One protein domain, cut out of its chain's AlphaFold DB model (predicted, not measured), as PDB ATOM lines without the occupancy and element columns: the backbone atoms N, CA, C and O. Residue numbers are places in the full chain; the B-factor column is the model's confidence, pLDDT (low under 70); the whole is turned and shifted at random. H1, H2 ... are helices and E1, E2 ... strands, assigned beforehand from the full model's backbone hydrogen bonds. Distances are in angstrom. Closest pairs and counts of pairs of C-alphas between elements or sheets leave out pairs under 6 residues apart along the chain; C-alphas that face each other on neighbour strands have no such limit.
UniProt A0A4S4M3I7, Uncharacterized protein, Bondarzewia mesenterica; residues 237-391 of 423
ATOM      1  N   PRO A 237     -26.109 -41.005  30.295       86.38
ATOM      2  CA  PRO A 237     -27.444 -41.154  30.874       86.38
ATOM      3  C   PRO A 237     -27.911 -42.613  30.864       86.38
ATOM      4  O   PRO A 237     -27.865 -43.269  29.832       86.38
ATOM      5  N   GLY A 238     -28.378 -43.122  32.008       86.25
ATOM      6  CA  GLY A 238     -28.912 -44.489  32.114       86.25
ATOM      7  C   GLY A 238     -27.871 -45.610  32.235       86.25
ATOM      8  O   GLY A 238     -28.257 -46.769  32.331       86.25
ATOM      9  N   PHE A 239     -26.577 -45.287  32.281       87.88
ATOM     10  CA  PHE A 239     -25.495 -46.259  32.489       87.88
ATOM     11  C   PHE A 239     -24.785 -45.989  33.805       87.88
ATOM     12  O   PHE A 239     -24.677 -44.829  34.177       87.88
ATOM     13  N   ASP A 240     -24.256 -47.012  34.479       87.12
ATOM     14  CA  ASP A 240     -23.588 -46.862  35.787       87.12
ATOM     15  C   ASP A 240     -22.105 -46.472  35.697       87.12
ATOM     16  O   ASP A 240     -21.474 -46.137  36.698       87.12
ATOM     17  N   PHE A 241     -21.539 -46.466  34.491       90.38
ATOM     18  CA  PHE A 241     -20.162 -46.054  34.242       90.38
ATOM     19  C   PHE A 241     -20.090 -44.651  33.625       90.38
ATOM     20  O   PHE A 241     -21.097 -44.046  33.250       90.38
ATOM     21  N   VAL A 242     -18.874 -44.119  33.551       92.06
ATOM     22  CA  VAL A 242     -18.550 -42.831  32.927       92.06
ATOM     23  C   VAL A 242     -17.414 -43.038  31.934       92.06
ATOM     24  O   VAL A 242     -16.622 -43.969  32.093       92.06
ATOM     25  N   VAL A 243     -17.322 -42.174  30.927       93.44
ATOM     26  CA  VAL A 243     -16.100 -42.072  30.126       93.44
ATOM     27  C   VAL A 243     -15.148 -41.143  30.864       93.44
ATOM     28  O   VAL A 243     -15.493 -39.988  31.116       93.44
ATOM     29  N   LYS A 244     -13.965 -41.634  31.225       93.19
ATOM     30  CA  LYS A 244     -12.922 -40.814  31.842       93.19
ATOM     31  C   LYS A 244     -12.014 -40.217  30.779       93.19
ATOM     32  O   LYS A 244     -11.653 -40.888  29.810       93.19
ATOM     33  N   LYS A 245     -11.612 -38.975  31.014       91.62
ATOM     34  CA  LYS A 245     -10.624 -38.233  30.242       91.62
ATOM     35  C   LYS A 245      -9.324 -38.172  31.038       91.62
ATOM     36  O   LYS A 245      -9.324 -37.762  32.198       91.62
ATOM     37  N   LYS A 246      -8.228 -38.623  30.431       89.44
ATOM     38  CA  LYS A 246      -6.872 -38.449  30.962       89.44
ATOM     39  C   LYS A 246      -6.011 -37.785  29.906       89.44
ATOM     40  O   LYS A 246      -5.924 -38.312  28.801       89.44
ATOM     41  N   SER A 247      -5.343 -36.699  30.249       86.00
ATOM     42  CA  SER A 247      -4.497 -35.950  29.324       86.00
ATOM     43  C   SER A 247      -3.216 -35.485  29.979       86.00
ATOM     44  O   SER A 247      -3.096 -35.424  31.203       86.00
ATOM     45  N   VAL A 248      -2.283 -35.105  29.115       76.81
ATOM     46  CA  VAL A 248      -1.210 -34.189  29.470       76.81
ATOM     47  C   VAL A 248      -1.697 -32.795  29.088       76.81
ATOM     48  O   VAL A 248      -1.861 -32.487  27.905       76.81
ATOM     49  N   VAL A 249      -1.988 -31.979  30.101       65.75
ATOM     50  CA  VAL A 249      -2.346 -30.566  29.940       65.75
ATOM     51  C   VAL A 249      -1.081 -29.757  30.129       65.75
ATOM     52  O   VAL A 249      -0.472 -29.809  31.198       65.75
ATOM     53  N   ASN A 250      -0.693 -28.987  29.124       52.94
ATOM     54  CA  ASN A 250       0.420 -28.066  29.265       52.94
ATOM     55  C   ASN A 250      -0.089 -26.681  28.844       52.94
ATOM     56  O   ASN A 250      -0.129 -26.306  27.683       52.94
ATOM     57  N   GLY A 251      -0.700 -25.985  29.802       50.62
ATOM     58  CA  GLY A 251      -1.438 -24.758  29.531       50.62
ATOM     59  C   GLY A 251      -0.506 -23.579  29.266       50.62
ATOM     60  O   GLY A 251       0.152 -23.096  30.186       50.62
ATOM     61  N   GLY A 252      -0.520 -23.059  28.040       45.94
ATOM     62  CA  GLY A 252      -0.448 -21.610  27.838       45.94
ATOM     63  C   GLY A 252      -1.790 -20.964  28.233       45.94
ATOM     64  O   GLY A 252      -2.798 -21.670  28.303       45.94
ATOM     65  N   PRO A 253      -1.843 -19.652  28.532       50.94
ATOM     66  CA  PRO A 253      -3.118 -18.969  28.751       50.94
ATOM     67  C   PRO A 253      -4.032 -19.174  27.537       50.94
ATOM     68  O   PRO A 253      -3.571 -19.032  26.403       50.94
ATOM     69  N   GLU A 254      -5.311 -19.500  27.762       57.41
ATOM     70  CA  GLU A 254      -6.292 -19.557  26.672       57.41
ATOM     71  C   GLU A 254      -6.271 -18.209  25.935       57.41
ATOM     72  O   GLU A 254      -6.461 -17.150  26.541       57.41
ATOM     73  N   GLY A 255      -5.959 -18.238  24.636       54.75
ATOM     74  CA  GLY A 255      -5.934 -17.037  23.808       54.75
ATOM     75  C   GLY A 255      -7.290 -16.330  23.805       54.75
ATOM     76  O   GLY A 255      -8.333 -16.941  24.040       54.75
ATOM     77  N   GLN A 256      -7.298 -15.034  23.481       53.56
ATOM     78  CA  GLN A 256      -8.516 -14.201  23.480       53.56
ATOM     79  C   GLN A 256      -9.644 -14.726  22.569       53.56
ATOM     80  O   GLN A 256     -10.797 -14.328  22.717       53.56
ATOM     81  N   TRP A 257      -9.311 -15.614  21.636       55.16
ATOM     82  CA  TRP A 257     -10.167 -16.130  20.570       55.16
ATOM     83  C   TRP A 257     -10.767 -17.518  20.866       55.16
ATOM     84  O   TRP A 257     -11.520 -18.048  20.049       55.16
ATOM     85  N   GLY A 258     -10.483 -18.080  22.047       67.38
ATOM     86  CA  GLY A 258     -11.089 -19.315  22.542       67.38
ATOM     87  C   GLY A 258     -10.343 -20.600  22.176       67.38
ATOM     88  O   GLY A 258      -9.245 -20.597  21.617       67.38
ATOM     89  N   VAL A 259     -10.958 -21.725  22.546       75.31
ATOM     90  CA  VAL A 259     -10.376 -23.070  22.457       75.31
ATOM     91  C   VAL A 259     -11.389 -24.008  21.819       75.31
ATOM     92  O   VAL A 259     -12.554 -24.036  22.226       75.31
ATOM     93  N   TRP A 260     -10.963 -24.798  20.838       76.94
ATOM     94  CA  TRP A 260     -11.820 -25.805  20.217       76.94
ATOM     95  C   TRP A 260     -11.538 -27.163  20.856       76.94
ATOM     96  O   TRP A 260     -10.390 -27.565  21.063       76.94
ATOM     97  N   ARG A 261     -12.618 -27.850  21.229       81.31
ATOM     98  CA  ARG A 261     -12.589 -29.135  21.926       81.31
ATOM     99  C   ARG A 261     -13.018 -30.216  20.952       81.31
ATOM    100  O   ARG A 261     -14.075 -30.103  20.339       81.31
ATOM    101  N   TRP A 262     -12.237 -31.280  20.877       84.06
ATOM    102  CA  TRP A 262     -12.527 -32.401  19.999       84.06
ATOM    103  C   TRP A 262     -12.372 -33.719  20.740       84.06
ATOM    104  O   TRP A 262     -11.579 -33.860  21.672       84.06
ATOM    105  N   ALA A 263     -13.144 -34.701  20.299       87.25
ATOM    106  CA  ALA A 263     -13.024 -36.081  20.713       87.25
ATOM    107  C   ALA A 263     -13.218 -36.980  19.494       87.25
ATOM    108  O   ALA A 263     -14.054 -36.717  18.630       87.25
ATOM    109  N   VAL A 264     -12.442 -38.053  19.430       87.25
ATOM    110  CA  VAL A 264     -12.559 -39.070  18.393       87.25
ATOM    111  C   VAL A 264     -12.548 -40.443  19.036       87.25
ATOM    112  O   VAL A 264     -11.687 -40.766  19.853       87.25
ATOM    113  N   LEU A 265     -13.535 -41.259  18.692       89.94
ATOM    114  CA  LEU A 265     -13.648 -42.620  19.191       89.94
ATOM    115  C   LEU A 265     -12.900 -43.580  18.258       89.94
ATOM    116  O   LEU A 265     -12.781 -43.348  17.066       89.94
ATOM    117  N   LEU A 266     -12.425 -44.702  18.790       88.75
ATOM    118  CA  LEU A 266     -11.865 -45.815  18.008       88.75
ATOM    119  C   LEU A 266     -12.956 -46.716  17.411       88.75
ATOM    120  O   LEU A 266     -12.676 -47.762  16.830       88.75
ATOM    121  N   THR A 267     -14.217 -46.335  17.596       88.69
ATOM    122  CA  THR A 267     -15.385 -47.019  17.050       88.69
ATOM    123  C   THR A 267     -16.387 -45.983  16.556       88.69
ATOM    124  O   THR A 267     -16.427 -44.876  17.088       88.69
ATOM    125  N   LYS A 268     -17.202 -46.331  15.560       86.25
ATOM    126  CA  LYS A 268     -18.326 -45.503  15.094       86.25
ATOM    127  C   LYS A 268     -19.514 -46.374  14.700       86.25
ATOM    128  O   LYS A 268     -19.357 -47.578  14.507       86.25
ATOM    129  N   LEU A 269     -20.685 -45.767  14.545       86.38
ATOM    130  CA  LEU A 269     -21.841 -46.426  13.938       86.38
ATOM    131  C   LEU A 269     -21.751 -46.320  12.407       86.38
ATOM    132  O   LEU A 269     -21.494 -45.244  11.868       86.38
ATOM    133  N   ASN A 270     -21.939 -47.436  11.703       85.31
ATOM    134  CA  ASN A 270     -22.110 -47.447  10.251       85.31
ATOM    135  C   ASN A 270     -23.537 -46.994   9.864       85.31
ATOM    136  O   ASN A 270     -24.370 -46.716  10.731       85.31
ATOM    137  N   LYS A 271     -23.842 -46.951   8.559       84.88
ATOM    138  CA  LYS A 271     -25.167 -46.544   8.046       84.88
ATOM    139  C   LYS A 271     -26.324 -47.407   8.579       84.88
ATOM    140  O   LYS A 271     -27.432 -46.900   8.715       84.88
ATOM    141  N   ASP A 272     -26.056 -48.661   8.939       85.00
ATOM    142  CA  ASP A 272     -27.039 -49.605   9.492       85.00
ATOM    143  C   ASP A 272     -27.126 -49.557  11.030       85.00
ATOM    144  O   ASP A 272     -27.830 -50.351  11.658       85.00
ATOM    145  N   GLY A 273     -26.382 -48.654  11.677       84.00
ATOM    146  CA  GLY A 273     -26.330 -48.539  13.133       84.00
ATOM    147  C   GLY A 273     -25.579 -49.686  13.822       84.00
ATOM    148  O   GLY A 273     -25.826 -49.948  15.008       84.00
ATOM    149  N   LYS A 274     -24.693 -50.383  13.099       87.12
ATOM    150  CA  LYS A 274     -23.739 -51.370  13.618       87.12
ATOM    151  C   LYS A 274     -22.426 -50.679  13.990       87.12
ATOM    152  O   LYS A 274     -21.955 -49.799  13.276       87.12
ATOM    153  N   VAL A 275     -21.825 -51.100  15.100       87.12
ATOM    154  CA  VAL A 275     -20.521 -50.592  15.541       87.12
ATOM    155  C   VAL A 275     -19.414 -51.168  14.653       87.12
ATOM    156  O   VAL A 275     -19.290 -52.388  14.536       87.12
ATOM    157  N   ILE A 276     -18.608 -50.291  14.059       86.44
ATOM    158  CA  ILE A 276     -17.393 -50.611  13.296       86.44
ATOM    159  C   ILE A 276     -16.169 -49.996  13.975       86.44
ATOM    160  O   ILE A 276     -16.294 -49.027  14.734       86.44
ATOM    161  N   ARG A 277     -14.992 -50.587  13.755       84.88
ATOM    162  CA  ARG A 277     -13.746 -50.222  14.442       84.88
ATOM    163  C   ARG A 277     -12.817 -49.417  13.547       84.88
ATOM    164  O   ARG A 277     -12.911 -49.476  12.326       84.88
ATOM    165  N   ALA A 278     -11.954 -48.641  14.192       82.25
ATOM    166  CA  ALA A 278     -10.844 -47.979  13.536       82.25
ATOM    167  C   ALA A 278      -9.800 -49.009  13.084       82.25
ATOM    168  O   ALA A 278      -9.438 -49.886  13.868       82.25
ATOM    169  N   ASP A 279      -9.302 -48.872  11.860       78.56
ATOM    170  CA  ASP A 279      -8.282 -49.750  11.272       78.56
ATOM    171  C   ASP A 279      -6.927 -49.050  11.104       78.56
ATOM    172  O   ASP A 279      -5.868 -49.678  11.182       78.56
ATOM    173  N   LYS A 280      -6.948 -47.727  10.927       77.88
ATOM    174  CA  LYS A 280      -5.762 -46.907  10.722       77.88
ATOM    175  C   LYS A 280      -5.900 -45.563  11.423       77.88
ATOM    176  O   LYS A 280      -6.883 -44.839  11.277       77.88
ATOM    177  N   LEU A 281      -4.845 -45.202  12.147       78.88
ATOM    178  CA  LEU A 281      -4.647 -43.865  12.694       78.88
ATOM    179  C   LEU A 281      -3.602 -43.136  11.859       78.88
ATOM    180  O   LEU A 281      -2.527 -43.673  11.591       78.88
ATOM    181  N   GLN A 282      -3.909 -41.907  11.466       74.75
ATOM    182  CA  GLN A 282      -2.992 -41.038  10.744       74.75
ATOM    183  C   GLN A 282      -2.790 -39.761  11.546       74.75
ATOM    184  O   GLN A 282      -3.725 -38.997  11.756       74.75
ATOM    185  N   ILE A 283      -1.560 -39.536  11.998       76.38
ATOM    186  CA  ILE A 283      -1.177 -38.309  12.696       76.38
ATOM    187  C   ILE A 283      -0.897 -37.232  11.651       76.38
ATOM    188  O   ILE A 283      -0.138 -37.482  10.714       76.38
ATOM    189  N   GLN A 284      -1.470 -36.046  11.837       71.00
ATOM    190  CA  GLN A 284      -1.078 -34.855  11.097       71.00
ATOM    191  C   GLN A 284      -0.108 -34.037  11.945       71.00
ATOM    192  O   GLN A 284      -0.351 -33.754  13.123       71.00
ATOM    193  N   ARG A 285       1.032 -33.725  11.340       69.69
ATOM    194  CA  ARG A 285       2.130 -33.014  11.973       69.69
ATOM    195  C   ARG A 285       2.751 -32.082  10.949       69.69
ATOM    196  O   ARG A 285       3.238 -32.565   9.929       69.69
ATOM    197  N   ASP A 286       2.761 -30.800  11.257       64.88
ATOM    198  CA  ASP A 286       3.640 -29.819  10.640       64.88
ATOM    199  C   ASP A 286       4.764 -29.478  11.644       64.88
ATOM    200  O   ASP A 286       5.416 -30.381  12.185       64.88
ATOM    201  N   LEU A 287       4.979 -28.201  11.969       67.06
ATOM    202  CA  LEU A 287       5.938 -27.766  12.990       67.06
ATOM    203  C   LEU A 287       5.591 -28.295  14.408       67.06
ATOM    204  O   LEU A 287       6.471 -28.387  15.269       67.06
ATOM    205  N   TRP A 288       4.334 -28.701  14.634       68.25
ATOM    206  CA  TRP A 288       3.786 -29.254  15.883       68.25
ATOM    207  C   TRP A 288       2.787 -30.388  15.597       68.25
ATOM    208  O   TRP A 288       2.543 -30.754  14.451       68.25
ATOM    209  N   PHE A 289       2.220 -30.987  16.648       72.19
ATOM    210  CA  PHE A 289       1.083 -31.895  16.493       72.19
ATOM    211  C   PHE A 289      -0.203 -31.098  16.213       72.19
ATOM    212  O   PHE A 289      -0.687 -30.383  17.095       72.19
ATOM    213  N   ASP A 290      -0.761 -31.263  15.010       68.06
ATOM    214  CA  ASP A 290      -1.951 -30.529  14.552       68.06
ATOM    215  C   ASP A 290      -3.239 -31.342  14.720       68.06
ATOM    216  O   ASP A 290      -4.319 -30.786  14.904       68.06
ATOM    217  N   GLY A 291      -3.143 -32.673  14.690       70.56
ATOM    218  CA  GLY A 291      -4.304 -33.527  14.896       70.56
ATOM    219  C   GLY A 291      -4.111 -34.971  14.458       70.56
ATOM    220  O   GLY A 291      -3.001 -35.453  14.214       70.56
ATOM    221  N   MET A 292      -5.228 -35.690  14.379       75.56
ATOM    222  CA  MET A 292      -5.251 -37.091  13.980       75.56
ATOM    223  C   MET A 292      -6.528 -37.425  13.210       75.56
ATOM    224  O   MET A 292      -7.631 -37.106  13.648       75.56
ATOM    225  N   TYR A 293      -6.368 -38.161  12.115       75.31
ATOM    226  CA  TYR A 293      -7.458 -38.798  11.390       75.31
ATOM    227  C   TYR A 293      -7.595 -40.257  11.809       75.31
ATOM    228  O   TYR A 293      -6.610 -40.996  11.903       75.31
ATOM    229  N   VAL A 294      -8.839 -40.664  12.047       77.25
ATOM    230  CA  VAL A 294      -9.208 -42.044  12.354       77.25
ATOM    231  C   VAL A 294      -9.965 -42.598  11.159       77.25
ATOM    232  O   VAL A 294     -11.067 -42.145  10.845       77.25
ATOM    233  N   HIS A 295      -9.355 -43.570  10.496       80.06
ATOM    234  CA  HIS A 295      -9.981 -44.346   9.436       80.06
ATOM    235  C   HIS A 295     -10.635 -45.573  10.066       80.06
ATOM    236  O   HIS A 295     -10.172 -46.078  11.089       80.06
ATOM    237  N   TYR A 296     -11.771 -45.984   9.512       80.31
ATOM    238  CA  TYR A 296     -12.577 -47.076  10.046       80.31
ATOM    239  C   TYR A 296     -12.835 -48.078   8.943       80.31
ATOM    240  O   TYR A 296     -13.038 -47.653   7.807       80.31
ATOM    241  N   GLU A 297     -12.945 -49.348   9.327       74.62
ATOM    242  CA  GLU A 297     -13.295 -50.450   8.436       74.62
ATOM    243  C   GLU A 297     -14.595 -50.115   7.683       74.62
ATOM    244  O   GLU A 297     -15.701 -50.184   8.236       74.62
ATOM    245  N   ASP A 298     -14.473 -49.710   6.421       63.19
ATOM    246  CA  ASP A 298     -15.492 -50.037   5.437       63.19
ATOM    247  C   ASP A 298     -15.277 -51.496   5.008       63.19
ATOM    248  O   ASP A 298     -14.263 -52.108   5.333       63.19
ATOM    249  N   GLU A 299     -16.286 -52.118   4.404       52.69
ATOM    250  CA  GLU A 299     -16.451 -53.580   4.293       52.69
ATOM    251  C   GLU A 299     -15.371 -54.325   3.468       52.69
ATOM    252  O   GLU A 299     -15.559 -55.474   3.070       52.69
ATOM    253  N   THR A 300     -14.220 -53.703   3.223       41.66
ATOM    254  CA  THR A 300     -13.123 -54.198   2.403       41.66
ATOM    255  C   THR A 300     -11.751 -53.962   3.039       41.66
ATOM    256  O   THR A 300     -10.897 -53.337   2.422       41.66
ATOM    257  N   GLN A 301     -11.495 -54.523   4.226       38.44
ATOM    258  CA  GLN A 301     -10.200 -55.129   4.585       38.44
ATOM    259  C   GLN A 301     -10.231 -55.771   5.978       38.44
ATOM    260  O   GLN A 301     -10.780 -55.229   6.929       38.44
ATOM    261  N   VAL A 302      -9.629 -56.958   6.098       37.75
ATOM    262  CA  VAL A 302      -9.407 -57.628   7.386       37.75
ATOM    263  C   VAL A 302      -8.199 -56.968   8.039       37.75
ATOM    264  O   VAL A 302      -7.076 -57.177   7.576       37.75
ATOM    265  N   VAL A 303      -8.406 -56.192   9.102       39.84
ATOM    266  CA  VAL A 303      -7.304 -55.567   9.843       39.84
ATOM    267  C   VAL A 303      -7.160 -56.194  11.227       39.84
ATOM    268  O   VAL A 303      -8.119 -56.567  11.901       39.84
ATOM    269  N   ALA A 304      -5.900 -56.402  11.605       36.69
ATOM    270  CA  ALA A 304      -5.486 -56.955  12.881       36.69
ATOM    271  C   ALA A 304      -6.006 -56.098  14.051       36.69
ATOM    272  O   ALA A 304      -6.008 -54.875  13.972       36.69
ATOM    273  N   ASP A 305      -6.396 -56.749  15.149       44.84
ATOM    274  CA  ASP A 305      -6.857 -56.144  16.410       44.84
ATOM    275  C   ASP A 305      -5.733 -55.303  17.059       44.84
ATOM    276  O   ASP A 305      -5.050 -55.751  17.983       44.84
ATOM    277  N   VAL A 306      -5.472 -54.095  16.543       52.88
ATOM    278  CA  VAL A 306      -4.487 -53.162  17.105       52.88
ATOM    279  C   VAL A 306      -5.108 -52.499  18.335       52.88
ATOM    280  O   VAL A 306      -5.688 -51.416  18.280       52.88
ATOM    281  N   LYS A 307      -4.992 -53.172  19.481       70.19
ATOM    282  CA  LYS A 307      -5.370 -52.611  20.780       70.19
ATOM    283  C   LYS A 307      -4.291 -51.656  21.266       70.19
ATOM    284  O   LYS A 307      -3.233 -52.079  21.724       70.19
ATOM    285  N   ILE A 308      -4.576 -50.361  21.194       80.44
ATOM    286  CA  ILE A 308      -3.729 -49.332  21.799       80.44
ATOM    287  C   ILE A 308      -3.799 -49.498  23.320       80.44
ATOM    288  O   ILE A 308      -4.883 -49.487  23.904       80.44
ATOM    289  N   GLN A 309      -2.641 -49.689  23.943       83.19
ATOM    290  CA  GLN A 309      -2.479 -49.920  25.376       83.19
ATOM    291  C   GLN A 309      -2.194 -48.619  26.128       83.19
ATOM    292  O   GLN A 309      -2.722 -48.415  27.218       83.19
ATOM    293  N   SER A 310      -1.390 -47.733  25.540       83.50
ATOM    294  CA  SER A 310      -1.024 -46.452  26.143       83.50
ATOM    295  C   SER A 310      -0.647 -45.406  25.091       83.50
ATOM    296  O   SER A 310      -0.501 -45.697  23.896       83.50
ATOM    297  N   LEU A 311      -0.529 -44.163  25.550       86.81
ATOM    298  CA  LEU A 311      -0.186 -43.001  24.742       86.81
ATOM    299  C   LEU A 311       0.971 -42.246  25.392       86.81
ATOM    300  O   LEU A 311       0.842 -41.795  26.524       86.81
ATOM    301  N   ARG A 312       2.085 -42.065  24.684       87.38
ATOM    302  CA  ARG A 312       3.202 -41.232  25.145       87.38
ATOM    303  C   ARG A 312       3.137 -39.857  24.505       87.38
ATOM    304  O   ARG A 312       2.991 -39.753  23.287       87.38
ATOM    305  N   ILE A 313       3.269 -38.816  25.315       85.94
ATOM    306  CA  ILE A 313       3.184 -37.420  24.890       85.94
ATOM    307  C   ILE A 313       4.432 -36.682  25.363       85.94
ATOM    308  O   ILE A 313       4.839 -36.796  26.517       85.94
ATOM    309  N   LYS A 314       5.044 -35.909  24.466       84.25
ATOM    310  CA  LYS A 314       6.102 -34.954  24.795       84.25
ATOM    311  C   LYS A 314       5.580 -33.539  24.615       84.25
ATOM    312  O   LYS A 314       5.202 -33.156  23.505       84.25
ATOM    313  N   SER A 315       5.641 -32.750  25.678       76.56
ATOM    314  CA  SER A 315       5.398 -31.314  25.586       76.56
ATOM    315  C   SER A 315       6.640 -30.560  25.109       76.56
ATOM    316  O   SER A 315       7.772 -30.917  25.445       76.56
ATOM    317  N   GLY A 316       6.422 -29.526  24.302       70.56
ATOM    318  CA  GLY A 316       7.441 -28.576  23.876       70.56
ATOM    319  C   GLY A 316       7.754 -27.510  24.922       70.56
ATOM    320  O   GLY A 316       7.035 -27.357  25.907       70.56
ATOM    321  N   GLU A 317       8.803 -26.726  24.668       67.38
ATOM    322  CA  GLU A 317       9.225 -25.608  25.534       67.38
ATOM    323  C   GLU A 317       8.155 -24.516  25.680       67.38
ATOM    324  O   GLU A 317       8.106 -23.836  26.699       67.38
ATOM    325  N   TYR A 318       7.265 -24.387  24.693       64.25
ATOM    326  CA  TYR A 318       6.162 -23.422  24.692       64.25
ATOM    327  C   TYR A 318       4.857 -23.969  25.290       64.25
ATOM    328  O   TYR A 318       3.821 -23.321  25.187       64.25
ATOM    329  N   GLY A 319       4.884 -25.164  25.892       65.88
ATOM    330  CA  GLY A 319       3.693 -25.787  26.472       65.88
ATOM    331  C   GLY A 319       2.771 -26.454  25.448       65.88
ATOM    332  O   GLY A 319       1.678 -26.860  25.791       65.88
ATOM    333  N   PHE A 320       3.175 -26.634  24.193       74.69
ATOM    334  CA  PHE A 320       2.340 -27.340  23.210       74.69
ATOM    335  C   PHE A 320       2.643 -28.835  23.168       74.69
ATOM    336  O   PHE A 320       3.736 -29.279  23.537       74.69
ATOM    337  N   VAL A 321       1.686 -29.635  22.698       76.69
ATOM    338  CA  VAL A 321       1.938 -31.043  22.377       76.69
ATOM    339  C   VAL A 321       2.828 -31.106  21.135       76.69
ATOM    340  O   VAL A 321       2.416 -30.744  20.037       76.69
ATOM    341  N   ASN A 322       4.065 -31.577  21.305       78.56
ATOM    342  CA  ASN A 322       5.043 -31.625  20.220       78.56
ATOM    343  C   ASN A 322       5.108 -33.001  19.570       78.56
ATOM    344  O   ASN A 322       5.131 -33.103  18.345       78.56
ATOM    345  N   GLU A 323       5.202 -34.065  20.369       80.94
ATOM    346  CA  GLU A 323       5.382 -35.437  19.885       80.94
ATOM    347  C   GLU A 323       4.396 -36.369  20.576       80.94
ATOM    348  O   GLU A 323       4.187 -36.286  21.787       80.94
ATOM    349  N   VAL A 324       3.814 -37.267  19.788       82.12
ATOM    350  CA  VAL A 324       2.844 -38.262  20.230       82.12
ATOM    351  C   VAL A 324       3.299 -39.624  19.725       82.12
ATOM    352  O   VAL A 324       3.644 -39.772  18.552       82.12
ATOM    353  N   GLN A 325       3.281 -40.626  20.598       83.56
ATOM    354  CA  GLN A 325       3.597 -42.007  20.259       83.56
ATOM    355  C   GLN A 325       2.518 -42.943  20.819       83.56
ATOM    356  O   GLN A 325       2.331 -43.041  22.030       83.56
ATOM    357  N   PHE A 326       1.832 -43.661  19.929       83.38
ATOM    358  CA  PHE A 326       0.863 -44.696  20.295       83.38
ATOM    359  C   PHE A 326       1.573 -46.020  20.571       83.38
ATOM    360  O   PHE A 326       2.442 -46.440  19.804       83.38
ATOM    361  N   ILE A 327       1.179 -46.697  21.647       84.12
ATOM    362  CA  ILE A 327       1.770 -47.960  22.080       84.12
ATOM    363  C   ILE A 327       0.722 -49.064  21.946       84.12
ATOM    364  O   ILE A 327      -0.310 -49.024  22.609       84.12
ATOM    365  N   ALA A 328       0.972 -50.041  21.071       76.19
ATOM    366  CA  ALA A 328       0.036 -51.137  20.772       76.19
ATOM    367  C   ALA A 328       0.497 -52.523  21.267       76.19
ATOM    368  O   ALA A 328      -0.236 -53.500  21.133       76.19
ATOM    369  N   LYS A 329       1.719 -52.638  21.802       67.50
ATOM    370  CA  LYS A 329       2.293 -53.879  22.346       67.50
ATOM    371  C   LYS A 329       3.105 -53.571  23.602       67.50
ATOM    372  O   LYS A 329       3.729 -52.514  23.666       67.50
ATOM    373  N   GLU A 330       3.160 -54.535  24.519       59.25
ATOM    374  CA  GLU A 330       3.842 -54.407  25.820       59.25
ATOM    375  C   GLU A 330       5.363 -54.165  25.684       59.25
ATOM    376  O   GLU A 330       5.961 -53.514  26.534       59.25
ATOM    377  N   ASP A 331       5.980 -54.571  24.565       55.12
ATOM    378  CA  ASP A 331       7.427 -54.446  24.306       55.12
ATOM    379  C   ASP A 331       7.840 -53.182  23.518       55.12
ATOM    380  O   ASP A 331       8.831 -53.181  22.786       55.12
ATOM    381  N   ALA A 332       7.118 -52.064  23.633       63.31
ATOM    382  CA  ALA A 332       7.398 -50.854  22.841       63.31
ATOM    383  C   ALA A 332       8.673 -50.066  23.240       63.31
ATOM    384  O   ALA A 332       8.860 -48.917  22.827       63.31
ATOM    385  N   GLY A 333       9.564 -50.677  24.025       67.25
ATOM    386  CA  GLY A 333      10.785 -50.059  24.533       67.25
ATOM    387  C   GLY A 333      10.524 -48.968  25.579       67.25
ATOM    388  O   GLY A 333       9.395 -48.516  25.794       67.25
ATOM    389  N   ALA A 334      11.593 -48.537  26.252       68.81
ATOM    390  CA  ALA A 334      11.522 -47.469  27.246       68.81
ATOM    391  C   ALA A 334      11.059 -46.141  26.618       68.81
ATOM    392  O   ALA A 334      11.412 -45.824  25.477       68.81
ATOM    393  N   ALA A 335      10.292 -45.349  27.373       67.88
ATOM    394  CA  ALA A 335       9.910 -44.004  26.960       67.88
ATOM    395  C   ALA A 335      11.160 -43.150  26.697       67.88
ATOM    396  O   ALA A 335      12.126 -43.167  27.467       67.88
ATOM    397  N   ARG A 336      11.150 -42.388  25.599       74.75
ATOM    398  CA  ARG A 336      12.213 -41.415  25.321       74.75
ATOM    399  C   ARG A 336      12.210 -40.343  26.413       74.75
ATOM    400  O   ARG A 336      11.161 -39.978  26.938       74.75
ATOM    401  N   LYS A 337      13.391 -39.815  26.745       76.44
ATOM    402  CA  LYS A 337      13.547 -38.794  27.790       76.44
ATOM    403  C   LYS A 337      12.612 -37.600  27.529       76.44
ATOM    404  O   LYS A 337      12.676 -36.991  26.461       76.44
ATOM    405  N   GLY A 338      11.786 -37.265  28.522       78.19
ATOM    406  CA  GLY A 338      10.834 -36.150  28.469       78.19
ATOM    407  C   GLY A 338       9.443 -36.496  27.928       78.19
ATOM    408  O   GLY A 338       8.654 -35.579  27.731       78.19
ATOM    409  N   MET A 339       9.138 -37.774  27.674       83.69
ATOM    410  CA  MET A 339       7.770 -38.222  27.397       83.69
ATOM    411  C   MET A 339       7.048 -38.659  28.669       83.69
ATOM    412  O   MET A 339       7.608 -39.396  29.479       83.69
ATOM    413  N   GLU A 340       5.790 -38.254  28.788       86.75
ATOM    414  CA  GLU A 340       4.839 -38.747  29.778       86.75
ATOM    415  C   GLU A 340       3.950 -39.820  29.140       86.75
ATOM    416  O   GLU A 340       3.496 -39.658  28.008       86.75
ATOM    417  N   GLU A 341       3.726 -40.933  29.840       89.31
ATOM    418  CA  GLU A 341       2.911 -42.045  29.349       89.31
ATOM    419  C   GLU A 341       1.540 -42.065  30.032       89.31
ATOM    420  O   GLU A 341       1.424 -42.291  31.235       89.31
ATOM    421  N   LEU A 342       0.487 -41.867  29.242       89.94
ATOM    422  CA  LEU A 342      -0.902 -42.005  29.648       89.94
ATOM    423  C   LEU A 342      -1.348 -43.457  29.481       89.94
ATOM    424  O   LEU A 342      -1.514 -43.958  28.365       89.94
ATOM    425  N   VAL A 343      -1.583 -44.115  30.615       90.50
ATOM    426  CA  VAL A 343      -2.087 -45.490  30.700       90.50
ATOM    427  C   VAL A 343      -3.527 -45.471  31.245       90.50
ATOM    428  O   VAL A 343      -3.833 -44.666  32.140       90.50
ATOM    429  N   PRO A 344      -4.444 -46.321  30.744       90.06
ATOM    430  CA  PRO A 344      -5.759 -46.532  31.360       90.06
ATOM    431  C   PRO A 344      -5.652 -46.881  32.851       90.06
ATOM    432  O   PRO A 344      -4.641 -47.435  33.281       90.06
ATOM    433  N   ASP A 345      -6.665 -46.548  33.666       89.25
ATOM    434  CA  ASP A 345      -6.676 -47.072  35.041       89.25
ATOM    435  C   ASP A 345      -6.794 -48.605  35.016       89.25
ATOM    436  O   ASP A 345      -7.228 -49.212  34.033       89.25
ATOM    437  N   TYR A 346      -6.422 -49.248  36.126       88.94
ATOM    438  CA  TYR A 346      -6.588 -50.690  36.278       88.94
ATOM    439  C   TYR A 346      -8.040 -51.111  35.995       88.94
ATOM    440  O   TYR A 346      -8.976 -50.598  36.610       88.94
ATOM    441  N   GLY A 347      -8.215 -52.065  35.077       90.94
ATOM    442  CA  GLY A 347      -9.529 -52.554  34.658       90.94
ATOM    443  C   GLY A 347     -10.255 -51.658  33.650       90.94
ATOM    444  O   GLY A 347     -11.451 -51.849  33.443       90.94
ATOM    445  N   GLU A 348      -9.574 -50.702  33.016       92.62
ATOM    446  CA  GLU A 348     -10.125 -49.861  31.946       92.62
ATOM    447  C   GLU A 348      -9.491 -50.153  30.581       92.62
ATOM    448  O   GLU A 348      -8.422 -50.752  30.471       92.62
ATOM    449  N   LYS A 349     -10.162 -49.713  29.514       91.75
ATOM    450  CA  LYS A 349      -9.661 -49.754  28.136       91.75
ATOM    451  C   LYS A 349      -9.782 -48.390  27.466       91.75
ATOM    452  O   LYS A 349     -10.712 -47.638  27.762       91.75
ATOM    453  N   ILE A 350      -8.886 -48.113  26.521       91.81
ATOM    454  CA  ILE A 350      -8.970 -46.939  25.644       91.81
ATOM    455  C   ILE A 350     -10.108 -47.148  24.642       91.81
ATOM    456  O   ILE A 350     -10.215 -48.205  24.019       91.81
ATOM    457  N   ILE A 351     -10.959 -46.137  24.484       92.50
ATOM    458  CA  ILE A 351     -12.042 -46.115  23.489       92.50
ATOM    459  C   ILE A 351     -11.917 -44.979  22.484       92.50
ATOM    460  O   ILE A 351     -12.721 -44.899  21.559       92.50
ATOM    461  N   GLY A 352     -10.944 -44.094  22.663       91.19
ATOM    462  CA  GLY A 352     -10.791 -42.903  21.852       91.19
ATOM    463  C   GLY A 352      -9.738 -41.967  22.412       91.19
ATOM    464  O   GLY A 352      -9.079 -42.261  23.412       91.19
ATOM    465  N   PHE A 353      -9.643 -40.816  21.773       90.56
ATOM    466  CA  PHE A 353      -8.761 -39.726  22.141       90.56
ATOM    467  C   PHE A 353      -9.543 -38.428  22.166       90.56
ATOM    468  O   PHE A 353     -10.610 -38.311  21.561       90.56
ATOM    469  N   TYR A 354      -9.016 -37.452  22.879       88.69
ATOM    470  CA  TYR A 354      -9.599 -36.126  22.931       88.69
ATOM    471  C   TYR A 354      -8.498 -35.088  23.061       88.69
ATOM    472  O   TYR A 354      -7.368 -35.407  23.444       88.69
ATOM    473  N   GLY A 355      -8.837 -33.845  22.758       85.38
ATOM    474  CA  GLY A 355      -7.899 -32.755  22.905       85.38
ATOM    475  C   GLY A 355      -8.538 -31.383  22.832       85.38
ATOM    476  O   GLY A 355      -9.752 -31.221  22.652       85.38
ATOM    477  N   LYS A 356      -7.670 -30.392  22.998       82.31
ATOM    478  CA  LYS A 356      -7.985 -28.972  22.917       82.31
ATOM    479  C   LYS A 356      -6.937 -28.286  22.057       82.31
ATOM    480  O   LYS A 356      -5.747 -28.514  22.262       82.31
ATOM    481  N   TYR A 357      -7.366 -27.433  21.139       80.25
ATOM    482  CA  TYR A 357      -6.471 -26.563  20.378       80.25
ATOM    483  C   TYR A 357      -6.855 -25.109  20.575       80.25
ATOM    484  O   TYR A 357      -8.035 -24.766  20.693       80.25
ATOM    485  N   GLN A 358      -5.835 -24.262  20.630       75.12
ATOM    486  CA  GLN A 358      -6.029 -22.824  20.609       75.12
ATOM    487  C   GLN A 358      -6.478 -22.417  19.208       75.12
ATOM    488  O   GLN A 358      -5.986 -22.965  18.230       75.12
ATOM    489  N   HIS A 359      -7.397 -21.466  19.099       67.75
ATOM    490  CA  HIS A 359      -7.735 -20.864  17.817       67.75
ATOM    491  C   HIS A 359      -7.237 -19.423  17.831       67.75
ATOM    492  O   HIS A 359      -7.898 -18.590  18.431       67.75
ATOM    493  N   ASP A 360      -6.083 -19.113  17.235       61.56
ATOM    494  CA  ASP A 360      -5.551 -17.741  17.227       61.56
ATOM    495  C   ASP A 360      -5.026 -17.349  15.842       61.56
ATOM    496  O   ASP A 360      -3.928 -17.728  15.458       61.56
ATOM    497  N   ASN A 361      -5.823 -16.605  15.069       53.44
ATOM    498  CA  ASN A 361      -5.412 -15.918  13.835       53.44
ATOM    499  C   ASN A 361      -4.483 -16.726  12.884       53.44
ATOM    500  O   ASN A 361      -3.463 -16.213  12.422       53.44
ATOM    501  N   GLY A 362      -4.827 -17.992  12.608       59.00
ATOM    502  CA  GLY A 362      -4.057 -18.903  11.740       59.00
ATOM    503  C   GLY A 362      -3.041 -19.804  12.460       59.00
ATOM    504  O   GLY A 362      -2.395 -20.628  11.819       59.00
ATOM    505  N   PHE A 363      -2.917 -19.684  13.781       64.06
ATOM    506  CA  PHE A 363      -2.084 -20.510  14.652       64.06
ATOM    507  C   PHE A 363      -2.965 -21.399  15.543       64.06
ATOM    508  O   PHE A 363      -3.725 -20.892  16.373       64.06
ATOM    509  N   CYS A 364      -2.862 -22.723  15.371       67.06
ATOM    510  CA  CYS A 364      -3.726 -23.696  16.052       67.06
ATOM    511  C   CYS A 364      -2.958 -24.798  16.808       67.06
ATOM    512  O   CYS A 364      -3.112 -25.977  16.488       67.06
ATOM    513  N   PRO A 365      -2.114 -24.468  17.803       74.62
ATOM    514  CA  PRO A 365      -1.373 -25.480  18.541       74.62
ATOM    515  C   PRO A 365      -2.298 -26.338  19.416       74.62
ATOM    516  O   PRO A 365      -3.244 -25.845  20.043       74.62
ATOM    517  N   THR A 366      -1.968 -27.625  19.527       77.94
ATOM    518  CA  THR A 366      -2.628 -28.539  20.468       77.94
ATOM    519  C   THR A 366      -2.169 -28.248  21.903       77.94
ATOM    520  O   THR A 366      -1.006 -28.470  22.253       77.94
ATOM    521  N   LEU A 367      -3.097 -27.763  22.732       79.62
ATOM    522  CA  LEU A 367      -2.910 -27.419  24.151       79.62
ATOM    523  C   LEU A 367      -3.080 -28.625  25.080       79.62
ATOM    524  O   LEU A 367      -2.470 -28.716  26.145       79.62
ATOM    525  N   GLU A 368      -3.958 -29.545  24.688       85.19
ATOM    526  CA  GLU A 368      -4.273 -30.742  25.454       85.19
ATOM    527  C   GLU A 368      -4.444 -31.906  24.492       85.19
ATOM    528  O   GLU A 368      -5.147 -31.793  23.486       85.19
ATOM    529  N   PHE A 369      -3.841 -33.039  24.834       86.81
ATOM    530  CA  PHE A 369      -4.110 -34.295  24.158       86.81
ATOM    531  C   PHE A 369      -4.151 -35.439  25.168       86.81
ATOM    532  O   PHE A 369      -3.376 -35.475  26.130       86.81
ATOM    533  N   GLY A 370      -5.096 -36.354  24.978       90.62
ATOM    534  CA  GLY A 370      -5.385 -37.376  25.967       90.62
ATOM    535  C   GLY A 370      -6.190 -38.560  25.455       90.62
ATOM    536  O   GLY A 370      -6.645 -38.609  24.312       90.62
ATOM    537  N   ILE A 371      -6.365 -39.532  26.346       92.38
ATOM    538  CA  ILE A 371      -7.102 -40.774  26.126       92.38
ATOM    539  C   ILE A 371      -8.496 -40.706  26.758       92.38
ATOM    540  O   ILE A 371      -8.691 -40.156  27.846       92.38
ATOM    541  N   LEU A 372      -9.463 -41.318  26.077       93.75
ATOM    542  CA  LEU A 372     -10.801 -41.601  26.588       93.75
ATOM    543  C   LEU A 372     -10.866 -43.060  27.024       93.75
ATOM    544  O   LEU A 372     -10.487 -43.953  26.262       93.75
ATOM    545  N   THR A 373     -11.364 -43.312  28.230       94.50
ATOM    546  CA  THR A 373     -11.358 -44.653  28.833       94.50
ATOM    547  C   THR A 373     -12.701 -45.024  29.452       94.50
ATOM    548  O   THR A 373     -13.441 -44.161  29.924       94.50
ATOM    549  N   ILE A 374     -13.027 -46.320  29.422       94.44
ATOM    550  CA  ILE A 374     -14.191 -46.929  30.095       94.44
ATOM    551  C   ILE A 374     -13.776 -48.259  30.738       94.44
ATOM    552  O   ILE A 374     -12.746 -48.815  30.341       94.44
ATOM    553  N   PRO A 375     -14.581 -48.833  31.653       93.94
ATOM    554  CA  PRO A 375     -14.314 -50.160  32.195       93.94
ATOM    555  C   PRO A 375     -14.159 -51.231  31.105       93.94
ATOM    556  O   PRO A 375     -14.881 -51.263  30.101       93.94
ATOM    557  N   GLN A 376     -13.198 -52.127  31.302       91.31
ATOM    558  CA  GLN A 376     -12.969 -53.271  30.434       91.31
ATOM    559  C   GLN A 376     -14.187 -54.208  30.473       91.31
ATOM    560  O   GLN A 376     -14.819 -54.388  31.508       91.31
ATOM    561  N   GLY A 377     -14.538 -54.794  29.326       88.19
ATOM    562  CA  GLY A 377     -15.743 -55.625  29.184       88.19
ATOM    563  C   GLY A 377     -17.033 -54.848  28.893       88.19
ATOM    564  O   GLY A 377     -18.025 -55.462  28.519       88.19
ATOM    565  N   THR A 378     -17.011 -53.515  28.975       90.81
ATOM    566  CA  THR A 378     -18.170 -52.668  28.656       90.81
ATOM    567  C   THR A 378     -18.161 -52.223  27.193       90.81
ATOM    568  O   THR A 378     -17.102 -51.934  26.624       90.81
ATOM    569  N   GLU A 379     -19.335 -52.137  26.572       89.06
ATOM    570  CA  GLU A 379     -19.523 -51.525  25.253       89.06
ATOM    571  C   GLU A 379     -20.148 -50.137  25.378       89.06
ATOM    572  O   GLU A 379     -20.926 -49.864  26.294       89.06
ATOM    573  N   LEU A 380     -19.773 -49.244  24.462       90.69
ATOM    574  CA  LEU A 380     -20.315 -47.896  24.440       90.69
ATOM    575  C   LEU A 380     -21.758 -47.945  23.901       90.69
ATOM    576  O   LEU A 380     -21.984 -48.535  22.842       90.69
ATOM    577  N   PRO A 381     -22.745 -47.353  24.592       92.06
ATOM    578  CA  PRO A 381     -24.116 -47.342  24.103       92.06
ATOM    579  C   PRO A 381     -24.263 -46.490  22.843       92.06
ATOM    580  O   PRO A 381     -23.520 -45.529  22.648       92.06
ATOM    581  N   LYS A 382     -25.256 -46.812  22.004       89.56
ATOM    582  CA  LYS A 382     -25.473 -46.125  20.719       89.56
ATOM    583  C   LYS A 382     -25.616 -44.608  20.879       89.56
ATOM    584  O   LYS A 382     -25.014 -43.858  20.120       89.56
ATOM    585  N   ASP A 383     -26.315 -44.171  21.921       88.75
ATOM    586  CA  ASP A 383     -26.549 -42.751  22.194       88.75
ATOM    587  C   ASP A 383     -25.255 -41.978  22.502       88.75
ATOM    588  O   ASP A 383     -25.172 -40.779  22.244       88.75
ATOM    589  N   ALA A 384     -24.214 -42.652  23.005       89.75
ATOM    590  CA  ALA A 384     -22.936 -42.010  23.302       89.75
ATOM    591  C   ALA A 384     -22.190 -41.555  22.039       89.75
ATOM    592  O   ALA A 384     -21.441 -40.583  22.105       89.75
ATOM    593  N   TYR A 385     -22.417 -42.204  20.890       88.38
ATOM    594  CA  TYR A 385     -21.824 -41.791  19.611       88.38
ATOM    595  C   TYR A 385     -22.376 -40.449  19.113       88.38
ATOM    596  O   TYR A 385     -21.708 -39.759  18.349       88.38
ATOM    597  N   GLU A 386     -23.559 -40.050  19.586       87.38
ATOM    598  CA  GLU A 386     -24.176 -38.768  19.244       87.38
ATOM    599  C   GLU A 386     -23.863 -37.663  20.263       87.38
ATOM    600  O   GLU A 386     -24.144 -36.492  20.002       87.38
ATOM    601  N   MET A 387     -23.242 -37.995  21.402       87.81
ATOM    602  CA  MET A 387     -22.953 -37.024  22.457       87.81
ATOM    603  C   MET A 387     -21.902 -35.998  22.008       87.81
ATOM    604  O   MET A 387     -20.783 -36.389  21.674       87.81
ATOM    605  N   PRO A 388     -22.179 -34.682  22.109       85.00
ATOM    606  CA  PRO A 388     -21.223 -33.642  21.720       85.00
ATOM    607  C   PRO A 388     -19.857 -33.763  22.407       85.00
ATOM    608  O   PRO A 388     -18.828 -33.538  21.787       85.00
ATOM    609  N   ALA A 389     -19.832 -34.188  23.676       84.50
ATOM    610  CA  ALA A 389     -18.601 -34.344  24.453       84.50
ATOM    611  C   ALA A 389     -17.684 -35.496  23.988       84.50
ATOM    612  O   ALA A 389     -16.549 -35.582  24.458       84.50
ATOM    613  N   LEU A 390     -18.178 -36.389  23.121       87.81
ATOM    614  CA  LEU A 390     -17.453 -37.536  22.557       87.81
ATOM    615  C   LEU A 390     -17.310 -37.438  21.030       87.81
ATOM    616  O   LEU A 390     -16.952 -38.418  20.378       87.81
ATOM    617  N   ARG A 391     -17.587 -36.263  20.460       81.00
ATOM    618  CA  ARG A 391     -17.487 -35.991  19.028       81.00
ATOM    619  C   ARG A 391     -16.489 -34.882  18.761       81.00
ATOM    620  O   ARG A 391     -16.172 -34.074  19.634       81.00
TER     621      ARG A 391
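What this domain is: This is residues 237 to 391 of the 423 residues of an uncharacterized protein of Bondarzewia mesenterica (UniProt A0A4S4M3I7). A strongly twisted sheet of four strands, E1, E10, E9 and E2, forms one wall of a sandwich, and a smaller sheet of E7, E6 and E8 is partly face to face with it. The hairpin of E4 and E5 lies beyond the E2 and E7 edges of these two sheets, and the short helix H1 sits near E3, far from the smaller sheet. The printed part has 155 residues, with ten named strands and then one named helix, E1 to E10 followed by H1, and its class is mostly strand. The sheets have the orders E1 - E10 - E9 - E2, E3 - E4 - E5 and E7 - E6 - E8, each all antiparallel. The whole is compact and rounded, with a radius of gyration of the C-alphas of 16.1 A and spans of 43 by 38 by 35 A.

Where its parts are: In the largest sheet, E1 is residues 242 to 249 and begins at C-alpha 242 at (-18.550, -42.831, 32.927). E10, residues 366 to 375, is 27.2 A long; E9, residues 348 to 358, is 29.6 A long and bends by 62 degrees at residue 351; E2, residues 259 to 265, is 20.1 A long. E3 is residues 267 to 269, E4 is residues 275 to 285 and 28.9 A long, and E5 is residues 289 to 296 and 21.4 A long. E4 begins at C-alpha 275 at (-20.521, -50.592, 15.541) and bends by 55 degrees at residue 279. In the third sheet E6 is residues 310 to 315, E7 residues 321 to 327 and E8 residues 340 to 342. H1, residues 382 to 386, ends at C-alpha 386 at (-24.176, -38.768, 19.244).

How they stand to each other: In the largest sheet E1 and E2 are the edge strands. N 246 and O 371 of E1 and E10 are 3.0 A apart, within hydrogen-bond range. The hairpin E9 and E10 has N 354 and O 370 at 3.0 A, and E9 and E2 have N 264 and O 353 at 2.8 A. This sheet and the sheet E7 E6 E8 form a sandwich, two sheets face to face, their best planes 31 degrees apart and their strands at 10 degrees to each other. Across it, the closest C-alphas of E6 and E10 are those of Leu 311 and Ile 371, 7.4 A apart, and those of E1 and E8 are Ser 247 and Leu 342, 7.0 A apart. In the smaller sheet, the hairpin E6 and E7 has N 312 and O 325 at 2.8 A, and E6 and E8 have N 313 and O 340 at 2.8 A. E2 runs on into E3 across a break of 1 residue, at 84 degrees. E3, E4 and E5 form a meander, each strand the antiparallel neighbour of the one before, with N 268 and O 276 at 3.0 A and N 282 and O 293 at 2.9 A. The pairing of E4 is staggered: residues 275 to 277 pair with E3 and residues 278 to 285 with E5. The closest C-alphas of E5 and E7 are those of Phe 289 and Asn 322, 5.4 A apart. E5 and E9 are near each other, while E4 and E6 are apart. H1 only grazes the sheet E3 E4 E5; in its backbone 0 of 1 O i to N i+4 pairs and 2 of 2 O i to N i+3 pairs are within range.

The domain as a whole: The two C-alphas farthest apart are those of Asp 272 and Glu 317, at 46.3 A. The printed part has no cut. The long links are E5 to E6, residues 297 to 309, and E7 to E8, residues 328 to 339. The mean pLDDT of the printed part is 77.7, and 40 residues are under 70, among them residues 249 to 258, 298 to 306 and 329 to 335.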